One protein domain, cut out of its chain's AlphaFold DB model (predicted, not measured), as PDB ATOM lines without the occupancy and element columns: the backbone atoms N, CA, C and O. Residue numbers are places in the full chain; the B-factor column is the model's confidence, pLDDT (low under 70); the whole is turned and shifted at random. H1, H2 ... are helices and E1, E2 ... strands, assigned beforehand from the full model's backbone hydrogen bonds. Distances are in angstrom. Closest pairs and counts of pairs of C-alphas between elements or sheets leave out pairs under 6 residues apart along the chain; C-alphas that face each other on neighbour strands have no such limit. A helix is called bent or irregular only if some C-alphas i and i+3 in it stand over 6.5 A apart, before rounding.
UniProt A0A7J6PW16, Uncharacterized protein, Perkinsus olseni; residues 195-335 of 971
ATOM      1  N   ARG A 195      18.067  20.719  39.606       89.31
ATOM      2  CA  ARG A 195      18.765  21.431  40.697       89.31
ATOM      3  C   ARG A 195      17.883  21.811  41.896       89.31
ATOM      4  O   ARG A 195      18.310  21.640  43.023       89.31
ATOM      5  N   ALA A 196      16.627  22.211  41.668       91.81
ATOM      6  CA  ALA A 196      15.677  22.508  42.751       91.81
ATOM      7  C   ALA A 196      15.338  21.280  43.623       91.81
ATOM      8  O   ALA A 196      15.168  21.418  44.828       91.81
ATOM      9  N   ARG A 197      15.278  20.083  43.020       91.12
ATOM     10  CA  ARG A 197      15.121  18.801  43.724       91.12
ATOM     11  C   ARG A 197      16.402  18.445  44.474       91.12
ATOM     12  O   ARG A 197      16.335  18.129  45.648       91.12
ATOM     13  N   VAL A 198      17.550  18.530  43.797       92.88
ATOM     14  CA  VAL A 198      18.865  18.191  44.372       92.88
ATOM     15  C   VAL A 198      19.179  19.081  45.577       92.88
ATOM     16  O   VAL A 198      19.592  18.574  46.609       92.88
ATOM     17  N   PHE A 199      18.901  20.385  45.495       95.31
ATOM     18  CA  PHE A 199      19.085  21.305  46.617       95.31
ATOM     19  C   PHE A 199      18.049  21.087  47.733       95.31
ATOM     20  O   PHE A 199      18.410  21.163  48.899       95.31
ATOM     21  N   ALA A 200      16.792  20.742  47.422       95.88
ATOM     22  CA  ALA A 200      15.815  20.350  48.447       95.88
ATOM     23  C   ALA A 200      16.212  19.053  49.185       95.88
ATOM     24  O   ALA A 200      16.018  18.954  50.393       95.88
ATOM     25  N   GLU A 201      16.783  18.078  48.475       94.75
ATOM     26  CA  GLU A 201      17.315  16.838  49.052       94.75
ATOM     27  C   GLU A 201      18.557  17.119  49.912       94.75
ATOM     28  O   GLU A 201      18.582  16.718  51.071       94.75
ATOM     29  N   TRP A 202      19.510  17.917  49.413       95.62
ATOM     30  CA  TRP A 202      20.671  18.385  50.181       95.62
ATOM     31  C   TRP A 202      20.259  19.125  51.462       95.62
ATOM     32  O   TRP A 202      20.748  18.801  52.536       95.62
ATOM     33  N   LEU A 203      19.295  20.054  51.390       97.38
ATOM     34  CA  LEU A 203      18.774  20.757  52.568       97.38
ATOM     35  C   LEU A 203      18.226  19.779  53.618       97.38
ATOM     36  O   LEU A 203      18.459  19.969  54.812       97.38
ATOM     37  N   VAL A 204      17.510  18.736  53.185       96.69
ATOM     38  CA  VAL A 204      16.951  17.703  54.071       96.69
ATOM     39  C   VAL A 204      18.034  16.822  54.685       96.69
ATOM     40  O   VAL A 204      17.902  16.479  55.858       96.69
ATOM     41  N   ASP A 205      19.099  16.493  53.959       95.81
ATOM     42  CA  ASP A 205      20.212  15.706  54.501       95.81
ATOM     43  C   ASP A 205      21.117  16.544  55.432       95.81
ATOM     44  O   ASP A 205      21.569  16.040  56.461       95.81
ATOM     45  N   THR A 206      21.318  17.837  55.141       95.44
ATOM     46  CA  THR A 206      22.148  18.764  55.935       95.44
ATOM     47  C   THR A 206      21.458  19.260  57.208       95.44
ATOM     48  O   THR A 206      22.063  19.235  58.279       95.44
ATOM     49  N   PHE A 207      20.203  19.720  57.125       95.44
ATOM     50  CA  PHE A 207      19.488  20.303  58.272       95.44
ATOM     51  C   PHE A 207      18.544  19.321  58.975       95.44
ATOM     52  O   PHE A 207      18.152  19.571  60.112       95.44
ATOM     53  N   THR A 208      18.220  18.184  58.353       96.81
ATOM     54  CA  THR A 208      17.154  17.239  58.737       96.81
ATOM     55  C   THR A 208      15.730  17.763  58.519       96.81
ATOM     56  O   THR A 208      15.393  18.914  58.810       96.81
ATOM     57  N   LEU A 209      14.846  16.877  58.043       96.50
ATOM     58  CA  LEU A 209      13.433  17.182  57.796       96.50
ATOM     59  C   LEU A 209      12.702  17.805  59.015       96.50
ATOM     60  O   LEU A 209      12.012  18.803  58.808       96.50
ATOM     61  N   PRO A 210      12.861  17.321  60.270       97.38
ATOM     62  CA  PRO A 210      12.167  17.908  61.421       97.38
ATOM     63  C   PRO A 210      12.577  19.351  61.738       97.38
ATOM     64  O   PRO A 210      11.737  20.130  62.180       97.38
ATOM     65  N   VAL A 211      13.841  19.725  61.498       97.00
ATOM     66  CA  VAL A 211      14.300  21.113  61.675       97.00
ATOM     67  C   VAL A 211      13.684  21.990  60.599       97.00
ATOM     68  O   VAL A 211      13.083  23.005  60.936       97.00
ATOM     69  N   LEU A 212      13.733  21.578  59.327       97.81
ATOM     70  CA  LEU A 212      13.123  22.332  58.225       97.81
ATOM     71  C   LEU A 212      11.616  22.564  58.446       97.81
ATOM     72  O   LEU A 212      11.109  23.639  58.135       97.81
ATOM     73  N   GLN A 213      10.921  21.588  59.039       97.25
ATOM     74  CA  GLN A 213       9.499  21.662  59.406       97.25
ATOM     75  C   GLN A 213       9.192  22.481  60.675       97.25
ATOM     76  O   GLN A 213       8.016  22.674  60.986       97.25
ATOM     77  N   SER A 214      10.197  22.944  61.423       96.06
ATOM     78  CA  SER A 214       9.992  23.705  62.664       96.06
ATOM     79  C   SER A 214       9.665  25.187  62.421       96.06
ATOM     80  O   SER A 214       9.980  25.753  61.371       96.06
ATOM     81  N   GLY A 215       9.021  25.823  63.406       95.38
ATOM     82  CA  GLY A 215       8.677  27.247  63.356       95.38
ATOM     83  C   GLY A 215       7.727  27.592  62.202       95.38
ATOM     84  O   GLY A 215       6.765  26.871  61.944       95.38
ATOM     85  N   SER A 216       8.006  28.685  61.489       95.81
ATOM     86  CA  SER A 216       7.309  29.071  60.250       95.81
ATOM     87  C   SER A 216       7.849  28.368  58.991       95.81
ATOM     88  O   SER A 216       7.384  28.641  57.880       95.81
ATOM     89  N   GLY A 217       8.796  27.436  59.155       97.12
ATOM     90  CA  GLY A 217       9.460  26.708  58.078       97.12
ATOM     91  C   GLY A 217      10.562  27.509  57.381       97.12
ATOM     92  O   GLY A 217      11.222  28.353  57.985       97.12
ATOM     93  N   VAL A 218      10.795  27.211  56.105       98.31
ATOM     94  CA  VAL A 218      11.950  27.696  55.332       98.31
ATOM     95  C   VAL A 218      11.622  28.986  54.571       98.31
ATOM     96  O   VAL A 218      10.544  29.119  53.987       98.31
ATOM     97  N   VAL A 219      12.568  29.929  54.514       98.25
ATOM     98  CA  VAL A 219      12.434  31.166  53.720       98.25
ATOM     99  C   VAL A 219      13.234  31.050  52.415       98.25
ATOM    100  O   VAL A 219      14.457  31.029  52.458       98.25
ATOM    101  N   ASP A 220      12.552  30.976  51.265       97.62
ATOM    102  CA  ASP A 220      13.125  30.845  49.906       97.62
ATOM    103  C   ASP A 220      13.317  32.241  49.276       97.62
ATOM    104  O   ASP A 220      12.425  32.793  48.617       97.62
ATOM    105  N   VAL A 221      14.472  32.853  49.548       97.31
ATOM    106  CA  VAL A 221      14.843  34.208  49.113       97.31
ATOM    107  C   VAL A 221      15.238  34.210  47.635       97.31
ATOM    108  O   VAL A 221      16.047  33.399  47.188       97.31
ATOM    109  N   ALA A 222      14.655  35.139  46.872       94.88
ATOM    110  CA  ALA A 222      14.757  35.243  45.415       94.88
ATOM    111  C   ALA A 222      14.333  33.963  44.654       94.88
ATOM    112  O   ALA A 222      14.627  33.796  43.466       94.88
ATOM    113  N   GLY A 223      13.546  33.084  45.294       91.81
ATOM    114  CA  GLY A 223      13.071  31.821  44.714       91.81
ATOM    115  C   GLY A 223      12.232  31.974  43.434       91.81
ATOM    116  O   GLY A 223      12.037  31.009  42.685       91.81
ATOM    117  N   GLY A 224      11.732  33.181  43.134       89.31
ATOM    118  CA  GLY A 224      11.142  33.581  41.853       89.31
ATOM    119  C   GLY A 224       9.963  32.747  41.391       89.31
ATOM    120  O   GLY A 224       8.804  33.022  41.694       89.31
ATOM    121  N   LYS A 225      10.244  31.707  40.606       85.31
ATOM    122  CA  LYS A 225       9.215  30.752  40.173       85.31
ATOM    123  C   LYS A 225       8.900  29.697  41.233       85.31
ATOM    124  O   LYS A 225       7.991  28.909  40.992       85.31
ATOM    125  N   GLY A 226       9.566  29.718  42.391       87.88
ATOM    126  CA  GLY A 226       9.360  28.812  43.524       87.88
ATOM    127  C   GLY A 226       9.457  27.348  43.120       87.88
ATOM    128  O   GLY A 226       8.605  26.549  43.500       87.88
ATOM    129  N   GLU A 227      10.435  27.008  42.274       89.50
ATOM    130  CA  GLU A 227      10.675  25.600  41.944       89.50
ATOM    131  C   GLU A 227      11.321  24.878  43.141       89.50
ATOM    132  O   GLU A 227      10.969  23.730  43.373       89.50
ATOM    133  N   LEU A 228      12.148  25.562  43.951       93.12
ATOM    134  CA  LEU A 228      12.642  25.055  45.241       93.12
ATOM    135  C   LEU A 228      11.509  24.941  46.268       93.12
ATOM    136  O   LEU A 228      11.247  23.845  46.758       93.12
ATOM    137  N   ALA A 229      10.778  26.037  46.518       93.44
ATOM    138  CA  ALA A 229       9.635  26.059  47.433       93.44
ATOM    139  C   ALA A 229       8.636  24.908  47.247       93.44
ATOM    140  O   ALA A 229       8.073  24.426  48.225       93.44
ATOM    141  N   VAL A 230       8.411  24.447  46.011       90.38
ATOM    142  CA  VAL A 230       7.483  23.339  45.746       90.38
ATOM    143  C   VAL A 230       8.125  21.957  45.885       90.38
ATOM    144  O   VAL A 230       7.428  21.041  46.311       90.38
ATOM    145  N   GLU A 231       9.418  21.773  45.593       92.75
ATOM    146  CA  GLU A 231      10.102  20.504  45.915       92.75
ATOM    147  C   GLU A 231      10.202  20.339  47.458       92.75
ATOM    148  O   GLU A 231      10.037  19.231  47.956       92.75
ATOM    149  N   LEU A 232      10.334  21.435  48.226       94.88
ATOM    150  CA  LEU A 232      10.257  21.447  49.701       94.88
ATOM    151  C   LEU A 232       8.826  21.215  50.234       94.88
ATOM    152  O   LEU A 232       8.605  20.316  51.046       94.88
ATOM    153  N   ALA A 233       7.827  21.963  49.751       93.06
ATOM    154  CA  ALA A 233       6.432  21.799  50.180       93.06
ATOM    155  C   ALA A 233       5.867  20.399  49.864       93.06
ATOM    156  O   ALA A 233       5.018  19.885  50.593       93.06
ATOM    157  N   ALA A 234       6.387  19.736  48.828       89.56
ATOM    158  CA  ALA A 234       6.093  18.339  48.513       89.56
ATOM    159  C   ALA A 234       6.529  17.336  49.598       89.56
ATOM    160  O   ALA A 234       5.977  16.238  49.670       89.56
ATOM    161  N   LEU A 235       7.507  17.705  50.431       92.06
ATOM    162  CA  LEU A 235       7.979  16.935  51.586       92.06
ATOM    163  C   LEU A 235       7.243  17.324  52.883       92.06
ATOM    164  O   LEU A 235       7.566  16.809  53.952       92.06
ATOM    165  N   GLY A 236       6.253  18.219  52.803       92.94
ATOM    166  CA  GLY A 236       5.540  18.752  53.964       92.94
ATOM    167  C   GLY A 236       6.344  19.789  54.752       92.94
ATOM    168  O   GLY A 236       6.105  19.945  55.946       92.94
ATOM    169  N   ILE A 237       7.308  20.462  54.116       96.75
ATOM    170  CA  ILE A 237       8.061  21.582  54.698       96.75
ATOM    171  C   ILE A 237       7.306  22.884  54.383       96.75
ATOM    172  O   ILE A 237       7.098  23.169  53.202       96.75
ATOM    173  N   PRO A 238       6.894  23.692  55.380       96.38
ATOM    174  CA  PRO A 238       6.322  25.011  55.115       96.38
ATOM    175  C   PRO A 238       7.368  25.914  54.449       96.38
ATOM    176  O   PRO A 238       8.526  25.925  54.866       96.38
ATOM    177  N   VAL A 239       6.974  26.675  53.421       96.94
ATOM    178  CA  VAL A 239       7.875  27.622  52.741       96.94
ATOM    179  C   VAL A 239       7.233  28.991  52.558       96.94
ATOM    180  O   VAL A 239       6.112  29.102  52.049       96.94
ATOM    181  N   THR A 240       8.001  30.033  52.882       96.19
ATOM    182  CA  THR A 240       7.737  31.422  52.495       96.19
ATOM    183  C   THR A 240       8.751  31.873  51.444       96.19
ATOM    184  O   THR A 240       9.928  32.031  51.741       96.19
ATOM    185  N   VAL A 241       8.305  32.104  50.209       95.56
ATOM    186  CA  VAL A 241       9.131  32.712  49.150       95.56
ATOM    187  C   VAL A 241       9.171  34.229  49.341       95.56
ATOM    188  O   VAL A 241       8.109  34.830  49.519       95.56
ATOM    189  N   ILE A 242      10.342  34.855  49.208       95.44
ATOM    190  CA  ILE A 242      10.485  36.315  49.051       95.44
ATOM    191  C   ILE A 242      11.007  36.598  47.638       95.44
ATOM    192  O   ILE A 242      12.142  36.251  47.326       95.44
ATOM    193  N   ASP A 243      10.188  37.184  46.761       93.56
ATOM    194  CA  ASP A 243      10.617  37.636  45.422       93.56
ATOM    195  C   ASP A 243       9.597  38.657  44.859       93.56
ATOM    196  O   ASP A 243       8.390  38.405  44.935       93.56
ATOM    197  N   PRO A 244      10.017  39.776  44.239       91.81
ATOM    198  CA  PRO A 244       9.110  40.832  43.763       91.81
ATOM    199  C   PRO A 244       8.216  40.432  42.567       91.81
ATOM    200  O   PRO A 244       7.293  41.161  42.191       91.81
ATOM    201  N   ARG A 245       8.462  39.292  41.908       86.00
ATOM    202  CA  ARG A 245       7.788  38.899  40.662       86.00
ATOM    203  C   ARG A 245       6.346  38.471  40.914       86.00
ATOM    204  O   ARG A 245       6.055  37.346  41.308       86.00
ATOM    205  N   GLN A 246       5.412  39.322  40.499       69.81
ATOM    206  CA  GLN A 246       3.961  39.083  40.549       69.81
ATOM    207  C   GLN A 246       3.485  37.756  39.902       69.81
ATOM    208  O   GLN A 246       2.402  37.266  40.219       69.81
ATOM    209  N   ASN A 247       4.260  37.179  38.974       60.06
ATOM    210  CA  ASN A 247       3.843  36.084  38.091       60.06
ATOM    211  C   ASN A 247       4.242  34.679  38.591       60.06
ATOM    212  O   ASN A 247       5.115  34.025  38.015       60.06
ATOM    213  N   LEU A 248       3.496  34.142  39.563       62.00
ATOM    214  CA  LEU A 248       3.579  32.728  39.987       62.00
ATOM    215  C   LEU A 248       3.010  31.708  38.972       62.00
ATOM    216  O   LEU A 248       2.852  30.528  39.292       62.00
ATOM    217  N   ALA A 249       2.679  32.139  37.751       64.94
ATOM    218  CA  ALA A 249       2.045  31.326  36.716       64.94
ATOM    219  C   ALA A 249       2.800  29.990  36.489       64.94
ATOM    220  O   ALA A 249       3.940  30.018  36.014       64.94
ATOM    221  N   PRO A 250       2.193  28.815  36.776       66.69
ATOM    222  CA  PRO A 250       2.947  27.575  36.898       66.69
ATOM    223  C   PRO A 250       3.734  27.198  35.647       66.69
ATOM    224  O   PRO A 250       3.166  26.920  34.575       66.69
ATOM    225  N   THR A 251       5.061  27.136  35.809       72.62
ATOM    226  CA  THR A 251       5.981  26.687  34.761       72.62
ATOM    227  C   THR A 251       5.556  25.296  34.279       72.62
ATOM    228  O   THR A 251       4.873  24.543  34.984       72.62
ATOM    229  N   ARG A 252       5.938  24.915  33.051       76.25
ATOM    230  CA  ARG A 252       5.665  23.546  32.574       76.25
ATOM    231  C   ARG A 252       6.250  22.512  33.547       76.25
ATOM    232  O   ARG A 252       5.603  21.504  33.796       76.25
ATOM    233  N   ARG A 253       7.418  22.815  34.125       70.62
ATOM    234  CA  ARG A 253       8.131  21.984  35.097       70.62
ATOM    235  C   ARG A 253       7.395  21.908  36.434       70.62
ATOM    236  O   ARG A 253       7.161  20.800  36.893       70.62
ATOM    237  N   LEU A 254       6.951  23.027  37.006       74.56
ATOM    238  CA  LEU A 254       6.136  23.050  38.227       74.56
ATOM    239  C   LEU A 254       4.850  22.222  38.053       74.56
ATOM    240  O   LEU A 254       4.519  21.403  38.902       74.56
ATOM    241  N   ARG A 255       4.173  22.328  36.903       79.25
ATOM    242  CA  ARG A 255       3.022  21.458  36.596       79.25
ATOM    243  C   ARG A 255       3.413  19.985  36.454       79.25
ATOM    244  O   ARG A 255       2.675  19.126  36.914       79.25
ATOM    245  N   GLN A 256       4.562  19.673  35.854       79.81
ATOM    246  CA  GLN A 256       5.077  18.297  35.785       79.81
ATOM    247  C   GLN A 256       5.436  17.734  37.173       79.81
ATOM    248  O   GLN A 256       5.234  16.544  37.398       79.81
ATOM    249  N   LEU A 257       5.914  18.574  38.095       74.94
ATOM    250  CA  LEU A 257       6.221  18.220  39.479       74.94
ATOM    251  C   LEU A 257       4.944  17.959  40.289       74.94
ATOM    252  O   LEU A 257       4.759  16.845  40.766       74.94
ATOM    253  N   VAL A 258       4.016  18.919  40.348       77.44
ATOM    254  CA  VAL A 258       2.723  18.752  41.042       77.44
ATOM    255  C   VAL A 258       1.952  17.544  40.489       77.44
ATOM    256  O   VAL A 258       1.443  16.738  41.260       77.44
ATOM    257  N   ASN A 259       1.957  17.327  39.167       82.25
ATOM    258  CA  ASN A 259       1.339  16.142  38.558       82.25
ATOM    259  C   ASN A 259       2.017  14.814  38.949       82.25
ATOM    260  O   ASN A 259       1.344  13.786  39.025       82.25
ATOM    261  N   ARG A 260       3.341  14.810  39.172       81.19
ATOM    262  CA  ARG A 260       4.095  13.633  39.643       81.19
ATOM    263  C   ARG A 260       3.726  13.308  41.091       81.19
ATOM    264  O   ARG A 260       3.486  12.149  41.404       81.19
ATOM    265  N   LEU A 261       3.671  14.331  41.942       74.31
ATOM    266  CA  LEU A 261       3.380  14.221  43.374       74.31
ATOM    267  C   LEU A 261       1.933  13.782  43.629       74.31
ATOM    268  O   LEU A 261       1.693  12.821  44.354       74.31
ATOM    269  N   MET A 262       0.978  14.429  42.958       77.50
ATOM    270  CA  MET A 262      -0.459  14.168  43.103       77.50
ATOM    271  C   MET A 262      -0.960  12.995  42.238       77.50
ATOM    272  O   MET A 262      -2.163  12.755  42.158       77.50
ATOM    273  N   GLY A 263      -0.058  12.267  41.564       77.25
ATOM    274  CA  GLY A 263      -0.372  11.039  40.825       77.25
ATOM    275  C   GLY A 263      -1.295  11.200  39.608       77.25
ATOM    276  O   GLY A 263      -1.918  10.227  39.189       77.25
ATOM    277  N   GLY A 264      -1.414  12.399  39.026       79.69
ATOM    278  CA  GLY A 264      -2.391  12.670  37.967       79.69
ATOM    279  C   GLY A 264      -2.151  13.965  37.191       79.69
ATOM    280  O   GLY A 264      -1.383  14.831  37.596       79.69
ATOM    281  N   LYS A 265      -2.818  14.121  36.040       81.31
ATOM    282  CA  LYS A 265      -2.740  15.344  35.219       81.31
ATOM    283  C   LYS A 265      -3.691  16.415  35.764       81.31
ATOM    284  O   LYS A 265      -4.869  16.429  35.417       81.31
ATOM    285  N   MET A 266      -3.185  17.329  36.587       78.56
ATOM    286  CA  MET A 266      -3.937  18.493  37.061       78.56
ATOM    287  C   MET A 266      -3.991  19.598  35.993       78.56
ATOM    288  O   MET A 266      -3.112  19.712  35.131       78.56
ATOM    289  N   SER A 267      -5.042  20.424  36.049       84.12
ATOM    290  CA  SER A 267      -5.125  21.646  35.241       84.12
ATOM    291  C   SER A 267      -4.146  22.703  35.768       84.12
ATOM    292  O   SER A 267      -3.655  22.609  36.896       84.12
ATOM    293  N   LYS A 268      -3.854  23.737  34.969       82.31
ATOM    294  CA  LYS A 268      -2.936  24.815  35.381       82.31
ATOM    295  C   LYS A 268      -3.463  25.532  36.630       82.31
ATOM    296  O   LYS A 268      -2.676  25.886  37.498       82.31
ATOM    297  N   GLU A 269      -4.775  25.687  36.719       83.94
ATOM    298  CA  GLU A 269      -5.531  26.357  37.775       83.94
ATOM    299  C   GLU A 269      -5.449  25.549  39.073       83.94
ATOM    300  O   GLU A 269      -5.108  26.099  40.115       83.94
ATOM    301  N   LYS A 270      -5.624  24.220  39.004       83.38
ATOM    302  CA  LYS A 270      -5.421  23.337  40.164       83.38
ATOM    303  C   LYS A 270      -3.965  23.336  40.654       83.38
ATOM    304  O   LYS A 270      -3.742  23.277  41.856       83.38
ATOM    305  N   CYS A 271      -2.979  23.460  39.760       82.38
ATOM    306  CA  CYS A 271      -1.577  23.653  40.157       82.38
ATOM    307  C   CYS A 271      -1.286  25.041  40.762       82.38
ATOM    308  O   CYS A 271      -0.337  25.156  41.531       82.38
ATOM    309  N   VAL A 272      -2.058  26.085  40.425       82.81
ATOM    310  CA  VAL A 272      -2.001  27.380  41.135       82.81
ATOM    311  C   VAL A 272      -2.585  27.221  42.534       82.81
ATOM    312  O   VAL A 272      -1.910  27.563  43.495       82.81
ATOM    313  N   ALA A 273      -3.798  26.672  42.646       84.56
ATOM    314  CA  ALA A 273      -4.496  26.508  43.919       84.56
ATOM    315  C   ALA A 273      -3.662  25.702  44.926       84.56
ATOM    316  O   ALA A 273      -3.355  26.217  45.994       84.56
ATOM    317  N   TRP A 274      -3.184  24.514  44.531       86.44
ATOM    318  CA  TRP A 274      -2.308  23.689  45.372       86.44
ATOM    319  C   TRP A 274      -1.054  24.453  45.822       86.44
ATOM    320  O   TRP A 274      -0.662  24.378  46.981       86.44
ATOM    321  N   ARG A 275      -0.441  25.254  44.939       84.12
ATOM    322  CA  ARG A 275       0.731  26.053  45.317       84.12
ATOM    323  C   ARG A 275       0.389  27.144  46.335       84.12
ATOM    324  O   ARG A 275       1.173  27.346  47.254       84.12
ATOM    325  N   LEU A 276      -0.713  27.869  46.154       84.50
ATOM    326  CA  LEU A 276      -1.126  28.935  47.078       84.50
ATOM    327  C   LEU A 276      -1.557  28.379  48.445       84.50
ATOM    328  O   LEU A 276      -1.423  29.060  49.451       84.50
ATOM    329  N   GLU A 277      -2.034  27.135  48.471       87.31
ATOM    330  CA  GLU A 277      -2.369  26.368  49.675       87.31
ATOM    331  C   GLU A 277      -1.118  25.869  50.428       87.31
ATOM    332  O   GLU A 277      -1.121  25.836  51.654       87.31
ATOM    333  N   HIS A 278      -0.038  25.512  49.715       87.75
ATOM    334  CA  HIS A 278       1.156  24.868  50.294       87.75
ATOM    335  C   HIS A 278       2.416  25.762  50.361       87.75
ATOM    336  O   HIS A 278       3.417  25.357  50.946       87.75
ATOM    337  N   THR A 279       2.415  26.963  49.764       90.56
ATOM    338  CA  THR A 279       3.544  27.918  49.808       90.56
ATOM    339  C   THR A 279       3.054  29.357  49.970       90.56
ATOM    340  O   THR A 279       2.221  29.827  49.191       90.56
ATOM    341  N   ARG A 280       3.621  30.092  50.933       92.25
ATOM    342  CA  ARG A 280       3.440  31.546  51.063       92.25
ATOM    343  C   ARG A 280       4.374  32.244  50.069       92.25
ATOM    344  O   ARG A 280       5.499  31.800  49.853       92.25
ATOM    345  N   HIS A 281       3.935  33.343  49.455       91.50
ATOM    346  CA  HIS A 281       4.797  34.181  48.610       91.50
ATOM    347  C   HIS A 281       4.596  35.654  48.939       91.50
ATOM    348  O   HIS A 281       3.493  36.185  48.818       91.50
ATOM    349  N   LEU A 282       5.687  36.296  49.338       92.06
ATOM    350  CA  LEU A 282       5.765  37.709  49.651       92.06
ATOM    351  C   LEU A 282       6.358  38.446  48.447       92.06
ATOM    352  O   LEU A 282       7.487  38.193  48.025       92.06
ATOM    353  N   LYS A 283       5.545  39.332  47.862       92.00
ATOM    354  CA  LYS A 283       5.856  40.096  46.644       92.00
ATOM    355  C   LYS A 283       6.627  41.368  46.993       92.00
ATOM    356  O   LYS A 283       6.120  42.472  46.826       92.00
ATOM    357  N   MET A 284       7.827  41.182  47.516       91.69
ATOM    358  CA  MET A 284       8.719  42.235  47.993       91.69
ATOM    359  C   MET A 284      10.163  41.898  47.614       91.69
ATOM    360  O   MET A 284      10.468  40.754  47.265       91.69
ATOM    361  N   LEU A 285      11.024  42.909  47.641       93.44
ATOM    362  CA  LEU A 285      12.469  42.720  47.627       93.44
ATOM    363  C   LEU A 285      12.948  42.288  49.026       93.44
ATOM    364  O   LEU A 285      12.191  42.347  49.995       93.44
ATOM    365  N   LEU A 286      14.195  41.821  49.100       94.38
ATOM    366  CA  LEU A 286      14.946  41.710  50.348       94.38
ATOM    367  C   LEU A 286      16.183  42.593  50.188       94.38
ATOM    368  O   LEU A 286      17.122  42.217  49.485       94.38
ATOM    369  N   ASP A 287      16.121  43.760  50.808       92.75
ATOM    370  CA  ASP A 287      17.097  44.845  50.791       92.75
ATOM    371  C   ASP A 287      17.039  45.583  52.146       92.75
ATOM    372  O   ASP A 287      16.341  45.147  53.069       92.75
ATOM    373  N   ASP A 288      17.777  46.686  52.281       88.06
ATOM    374  CA  ASP A 288      17.796  47.497  53.505       88.06
ATOM    375  C   ASP A 288      16.597  48.466  53.625       88.06
ATOM    376  O   ASP A 288      16.402  49.063  54.683       88.06
ATOM    377  N   GLU A 289      15.771  48.616  52.578       90.38
ATOM    378  CA  GLU A 289      14.524  49.403  52.622       90.38
ATOM    379  C   GLU A 289      13.341  48.587  53.183       90.38
ATOM    380  O   GLU A 289      12.287  49.138  53.517       90.38
ATOM    381  N   MET A 290      13.508  47.268  53.324       90.81
ATOM    382  CA  MET A 290      12.519  46.365  53.901       90.81
ATOM    383  C   MET A 290      12.184  46.723  55.360       90.81
ATOM    384  O   MET A 290      13.019  46.603  56.256       90.81
ATOM    385  N   ASP A 291      10.917  47.075  55.612       91.94
ATOM    386  CA  ASP A 291      10.411  47.405  56.950       91.94
ATOM    387  C   ASP A 291      10.797  46.355  58.010       91.94
ATOM    388  O   ASP A 291      10.557  45.151  57.862       91.94
ATOM    389  N   ALA A 292      11.357  46.838  59.121       91.12
ATOM    390  CA  ALA A 292      11.947  46.005  60.161       91.12
ATOM    391  C   ALA A 292      10.933  45.098  60.882       91.12
ATOM    392  O   ALA A 292      11.321  44.046  61.394       91.12
ATOM    393  N   ARG A 293       9.636  45.454  60.910       90.88
ATOM    394  CA  ARG A 293       8.593  44.581  61.478       90.88
ATOM    395  C   ARG A 293       8.322  43.415  60.540       90.88
ATOM    396  O   ARG A 293       8.424  42.271  60.965       90.88
ATOM    397  N   ASN A 294       8.091  43.695  59.256       89.94
ATOM    398  CA  ASN A 294       7.951  42.665  58.226       89.94
ATOM    399  C   ASN A 294       9.173  41.737  58.197       89.94
ATOM    400  O   ASN A 294       9.008  40.520  58.175       89.94
ATOM    401  N   LYS A 295      10.392  42.294  58.251       92.94
ATOM    402  CA  LYS A 295      11.643  41.526  58.330       92.94
ATOM    403  C   LYS A 295      11.623  40.591  59.543       92.94
ATOM    404  O   LYS A 295      11.744  39.376  59.388       92.94
ATOM    405  N   ALA A 296      11.357  41.121  60.736       94.00
ATOM    406  CA  ALA A 296      11.313  40.319  61.952       94.00
ATOM    407  C   ALA A 296      10.202  39.252  61.947       94.00
ATOM    408  O   ALA A 296      10.449  38.123  62.354       94.00
ATOM    409  N   ASP A 297       9.012  39.548  61.436       92.88
ATOM    410  CA  ASP A 297       7.882  38.609  61.430       92.88
ATOM    411  C   ASP A 297       8.023  37.488  60.377       92.88
ATOM    412  O   ASP A 297       7.278  36.506  60.394       92.88
ATOM    413  N   ILE A 298       9.000  37.601  59.471       94.88
ATOM    414  CA  ILE A 298       9.398  36.537  58.540       94.88
ATOM    415  C   ILE A 298      10.588  35.745  59.094       94.88
ATOM    416  O   ILE A 298      10.565  34.513  59.074       94.88
ATOM    417  N   PHE A 299      11.621  36.438  59.584       96.94
ATOM    418  CA  PHE A 299      12.905  35.829  59.937       96.94
ATOM    419  C   PHE A 299      13.043  35.413  61.410       96.94
ATOM    420  O   PHE A 299      13.883  34.568  61.700       96.94
ATOM    421  N   ARG A 300      12.227  35.912  62.351       95.44
ATOM    422  CA  ARG A 300      12.296  35.516  63.777       95.44
ATOM    423  C   ARG A 300      11.930  34.047  63.991       95.44
ATOM    424  O   ARG A 300      12.639  33.337  64.704       95.44
ATOM    425  N   ASP A 301      10.872  33.576  63.334       94.62
ATOM    426  CA  ASP A 301      10.278  32.260  63.608       94.62
ATOM    427  C   ASP A 301      10.615  31.191  62.554       94.62
ATOM    428  O   ASP A 301      10.192  30.045  62.695       94.62
ATOM    429  N   CYS A 302      11.379  31.519  61.506       97.56
ATOM    430  CA  CYS A 302      11.757  30.543  60.478       97.56
ATOM    431  C   CYS A 302      12.786  29.514  60.983       97.56
ATOM    432  O   CYS A 302      13.505  29.750  61.961       97.56
ATOM    433  N   SER A 303      12.859  28.362  60.314       97.56
ATOM    434  CA  SER A 303      13.832  27.310  60.621       97.56
ATOM    435  C   SER A 303      15.181  27.559  59.950       97.56
ATOM    436  O   SER A 303      16.213  27.491  60.612       97.56
ATOM    437  N   VAL A 304      15.172  27.864  58.647       97.94
ATOM    438  CA  VAL A 304      16.361  28.054  57.798       97.94
ATOM    439  C   VAL A 304      16.064  29.120  56.735       97.94
ATOM    440  O   VAL A 304      14.966  29.143  56.168       97.94
ATOM    441  N   VAL A 305      17.043  29.971  56.416       98.19
ATOM    442  CA  VAL A 305      16.977  30.901  55.272       98.19
ATOM    443  C   VAL A 305      17.740  30.310  54.084       98.19
ATOM    444  O   VAL A 305      18.895  29.923  54.220       98.19
ATOM    445  N   VAL A 306      17.127  30.219  52.906       98.25
ATOM    446  CA  VAL A 306      17.749  29.594  51.728       98.25
ATOM    447  C   VAL A 306      17.621  30.462  50.483       98.25
ATOM    448  O   VAL A 306      16.663  31.214  50.330       98.25
ATOM    449  N   GLY A 307      18.574  30.328  49.561       97.06
ATOM    450  CA  GLY A 307      18.513  30.977  48.253       97.06
ATOM    451  C   GLY A 307      19.269  30.178  47.202       97.06
ATOM    452  O   GLY A 307      20.492  30.047  47.262       97.06
ATOM    453  N   MET A 308      18.542  29.649  46.218       94.94
ATOM    454  CA  MET A 308      19.123  28.915  45.094       94.94
ATOM    455  C   MET A 308      19.261  29.851  43.889       94.94
ATOM    456  O   MET A 308      18.296  30.047  43.149       94.94
ATOM    457  N   HIS A 309      20.471  30.377  43.683       93.00
ATOM    458  CA  HIS A 309      20.770  31.508  42.795       93.00
ATOM    459  C   HIS A 309      20.092  32.817  43.239       93.00
ATOM    460  O   HIS A 309      19.252  33.348  42.511       93.00
ATOM    461  N   PRO A 310      20.417  33.345  44.438       93.81
ATOM    462  CA  PRO A 310      19.779  34.553  44.944       93.81
ATOM    463  C   PRO A 310      20.304  35.850  44.309       93.81
ATOM    464  O   PRO A 310      19.778  36.916  44.616       93.81
ATOM    465  N   ASP A 311      21.282  35.771  43.396       90.75
ATOM    466  CA  ASP A 311      21.759  36.870  42.549       90.75
ATOM    467  C   ASP A 311      21.988  38.173  43.350       90.75
ATOM    468  O   ASP A 311      22.820  38.203  44.259       90.75
ATOM    469  N   GLN A 312      21.232  39.234  43.067       92.50
ATOM    470  CA  GLN A 312      21.338  40.535  43.736       92.50
ATOM    471  C   GLN A 312      21.017  40.450  45.244       92.50
ATOM    472  O   GLN A 312      21.648  41.124  46.054       92.50
ATOM    473  N   ALA A 313      20.108  39.555  45.648       94.81
ATOM    474  CA  ALA A 313      19.706  39.357  47.042       94.81
ATOM    475  C   ALA A 313      20.729  38.567  47.887       94.81
ATOM    476  O   ALA A 313      20.534  38.419  49.091       94.81
ATOM    477  N   THR A 314      21.817  38.058  47.294       95.19
ATOM    478  CA  THR A 314      22.790  37.172  47.968       95.19
ATOM    479  C   THR A 314      23.364  37.775  49.261       95.19
ATOM    480  O   THR A 314      23.389  37.106  50.294       95.19
ATOM    481  N   GLY A 315      23.776  39.049  49.235       93.56
ATOM    482  CA  GLY A 315      24.346  39.730  50.406       93.56
ATOM    483  C   GLY A 315      23.325  40.031  51.512       93.56
ATOM    484  O   GLY A 315      23.666  39.929  52.695       93.56
ATOM    485  N   TYR A 316      22.083  40.346  51.123       95.69
ATOM    486  CA  TYR A 316      20.961  40.647  52.021       95.69
ATOM    487  C   TYR A 316      20.375  39.390  52.675       95.69
ATOM    488  O   TYR A 316      20.000  39.422  53.844       95.69
ATOM    489  N   LEU A 317      20.360  38.263  51.954       96.50
ATOM    490  CA  LEU A 317      20.003  36.941  52.477       96.50
ATOM    491  C   LEU A 317      20.910  36.569  53.653       96.50
ATOM    492  O   LEU A 317      20.414  36.268  54.737       96.50
ATOM    493  N   GLN A 318      22.230  36.649  53.450       95.62
ATOM    494  CA  GLN A 318      23.210  36.409  54.509       95.62
ATOM    495  C   GLN A 318      23.006  37.376  55.684       95.62
ATOM    496  O   GLN A 318      22.932  36.933  56.825       95.62
ATOM    497  N   ALA A 319      22.858  38.679  55.411       94.69
ATOM    498  CA  ALA A 319      22.665  39.682  56.458       94.69
ATOM    499  C   ALA A 319      21.420  39.397  57.318       94.69
ATOM    500  O   ALA A 319      21.518  39.395  58.541       94.69
ATOM    501  N   ALA A 320      20.278  39.076  56.700       95.38
ATOM    502  CA  ALA A 320      19.053  38.718  57.415       95.38
ATOM    503  C   ALA A 320      19.191  37.398  58.198       95.38
ATOM    504  O   ALA A 320      18.673  37.284  59.307       95.38
ATOM    505  N   ALA A 321      19.907  36.402  57.668       96.06
ATOM    506  CA  ALA A 321      20.161  35.163  58.400       96.06
ATOM    507  C   ALA A 321      21.029  35.401  59.650       96.06
ATOM    508  O   ALA A 321      20.690  34.910  60.727       96.06
ATOM    509  N   MET A 322      22.091  36.207  59.536       95.00
ATOM    510  CA  MET A 322      22.949  36.594  60.663       95.00
ATOM    511  C   MET A 322      22.188  37.437  61.701       95.00
ATOM    512  O   MET A 322      22.252  37.139  62.892       95.00
ATOM    513  N   GLU A 323      21.423  38.445  61.263       94.75
ATOM    514  CA  GLU A 323      20.633  39.354  62.115       94.75
ATOM    515  C   GLU A 323      19.641  38.605  63.019       94.75
ATOM    516  O   GLU A 323      19.502  38.932  64.198       94.75
ATOM    517  N   PHE A 324      18.994  37.562  62.492       95.38
ATOM    518  CA  PHE A 324      18.028  36.739  63.230       95.38
ATOM    519  C   PHE A 324      18.622  35.433  63.789       95.38
ATOM    520  O   PHE A 324      17.873  34.581  64.274       95.38
ATOM    521  N   ASN A 325      19.954  35.281  63.752       95.06
ATOM    522  CA  ASN A 325      20.705  34.098  64.193       95.06
ATOM    523  C   ASN A 325      20.113  32.778  63.654       95.06
ATOM    524  O   ASN A 325      19.800  31.846  64.402       95.06
ATOM    525  N   LYS A 326      19.896  32.728  62.336       95.56
ATOM    526  CA  LYS A 326      19.316  31.589  61.623       95.56
ATOM    527  C   LYS A 326      20.377  30.832  60.833       95.56
ATOM    528  O   LYS A 326      21.197  31.465  60.173       95.56
ATOM    529  N   PRO A 327      20.335  29.487  60.812       96.06
ATOM    530  CA  PRO A 327      21.106  28.725  59.840       96.06
ATOM    531  C   PRO A 327      20.635  29.067  58.420       96.06
ATOM    532  O   PRO A 327      19.454  29.352  58.191       96.06
ATOM    533  N   TYR A 328      21.554  29.024  57.457       97.06
ATOM    534  CA  TYR A 328      21.250  29.383  56.078       97.06
ATOM    535  C   TYR A 328      22.033  28.579  55.041       97.06
ATOM    536  O   TYR A 328      23.022  27.920  55.357       97.06
ATOM    537  N   ALA A 329      21.563  28.625  53.792       97.06
ATOM    538  CA  ALA A 329      22.222  28.001  52.649       97.06
ATOM    539  C   ALA A 329      22.054  28.834  51.369       97.06
ATOM    540  O   ALA A 329      20.939  29.163  50.958       97.06
ATOM    541  N   ILE A 330      23.173  29.139  50.715       95.81
ATOM    542  CA  ILE A 330      23.248  29.987  49.521       95.81
ATOM    543  C   ILE A 330      23.879  29.172  48.394       95.81
ATOM    544  O   ILE A 330      24.913  28.545  48.594       95.81
ATOM    545  N   VAL A 331      23.294  29.227  47.195       94.56
ATOM    546  CA  VAL A 331      23.939  28.758  45.957       94.56
ATOM    547  C   VAL A 331      24.338  29.989  45.128       94.56
ATOM    548  O   VAL A 331      23.522  30.447  44.317       94.56
ATOM    549  N   PRO A 332      25.532  30.580  45.350       91.38
ATOM    550  CA  PRO A 332      25.966  31.796  44.664       91.38
ATOM    551  C   PRO A 332      26.299  31.515  43.193       91.38
ATOM    552  O   PRO A 332      26.709  30.409  42.834       91.38
ATOM    553  N   CYS A 333      26.125  32.513  42.325       87.75
ATOM    554  CA  CYS A 333      26.331  32.352  40.877       87.75
ATOM    555  C   CYS A 333      26.698  33.638  40.130       87.75
ATOM    556  O   CYS A 333      27.565  33.595  39.261       87.75
ATOM    557  N   CYS A 334      26.056  34.767  40.433       90.31
ATOM    558  CA  CYS A 334      26.294  36.032  39.742       90.31
ATOM    559  C   CYS A 334      26.771  37.108  40.724       90.31
ATOM    560  O   CYS A 334      26.178  37.301  41.782       90.31
ATOM    561  N   VAL A 335      27.853  37.794  40.351       90.25
ATOM    562  CA  VAL A 335      28.595  38.716  41.228       90.25
ATOM    563  C   VAL A 335      27.971  40.109  41.284       90.25
ATOM    564  O   VAL A 335      27.832  40.675  42.367       90.25
TER     565      VAL A 335
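What this domain is: This is residues 195 to 335 of the 971 residues of an uncharacterized protein of Perkinsus olseni (UniProt A0A7J6PW16). A twisted sheet of five parallel strands stands in the middle of three layers, with H1 and H3 covering one face and H7 the other. H4 and H5, neither of them on the sheet, make a helical corner past H3 at one end of the longest axis, and H6 with the link before it lies toward the other end, where residues 289 to 294 stick out. The printed part has 141 residues with seven named helices and five named strands, in the order H1 H2 E1 H3 E2 H4 H5 E3 H6 E4 H7 E5; the sheet order is E3 E2 E1 E4 E5, and the class is mixed, helices and strands. It is compact, with a radius of gyration of the C-alphas of 14.4 A and spans of 43 by 31 by 29 A.

How they stand to each other: H1, residues 195 to 207, is close but not clearly touching H2, residues 209 to 212, with the closest C-alphas, Val 204 and Leu 212, 7.3 A apart. E1, residues 218 to 221, H3, residues 227 to 233, and E2, residues 239 to 242, form a strand-helix-strand unit, two parallel neighbour strands with a helix between them along the chain, and its crossover is right-handed. N 240 and O 218 are 2.9 A apart, within hydrogen-bond range. H1 touches H3 with residues 196 to 200 alone, at a steep tilt of 43 degrees; their closest C-alphas, Ala 196 and Leu 228, are 4.7 A apart. H4, residues 252 to 261, touches H5, residues 268 to 278, at a steep tilt of 64 degrees, with the C-alphas of Arg 255 and Cys 271 closest at 6.2 A. H3 only just touches H4 and H5, with 3 pairs of C-alphas within 8 A in each case. E3, residues 279 to 282, is the parallel neighbour of E2, with N 280 and O 239 at 2.9 A; E2, H4, H5 and E3 form a second right-handed unit. H6, residues 292 to 299, only grazes the sheet with residues 298 to 299, and H2 only grazes it with residues 211 to 212. E4, residues 304 to 308, is parallel to E1, with N 306 and O 219 at 2.8 A; E3, H6 and E4 form a split unit, with E2 and E1 between its strands. H7, residues 311 to 323, lies over E4 at a height over the sheet of 8.7 A, on the opposite face from H1 and H3, and only just touches H6, about perpendicular at 90 degrees. E5, residues 328 to 331, is parallel to E4, with N 329 and O 305 at 3.0 A; E4, H7 and E5 form the last right-handed unit. In H1, H3, H4, H5 and H6 every O i to N i+4 pair is within hydrogen-bond range; in H7 7 of 9 are, and H2 is too short for such a pair.

Where its parts are: H1 begins at C-alpha 195 (18.765, 21.431, 40.697) and is 17.6 A long. H4 measures 14.5 A and H5 15.5 A; no residue separates H5 from E3, which begins at C-alpha 279 (3.544, 27.918, 49.808). E4, the longest strand, measures 13.0 A. H7 measures 19.8 A and is irregular, with C-alphas 312 and 315 7.4 A apart. E5 ends at C-alpha 331 (23.939, 28.758, 45.957).

The domain as a whole: The two C-alphas farthest apart, those of Gly 264 and Asp 288, are 43.1 A apart. The printed part has no cut and no long link. The mean pLDDT of the printed part is 90.3, and residues 246 to 250 are under 70.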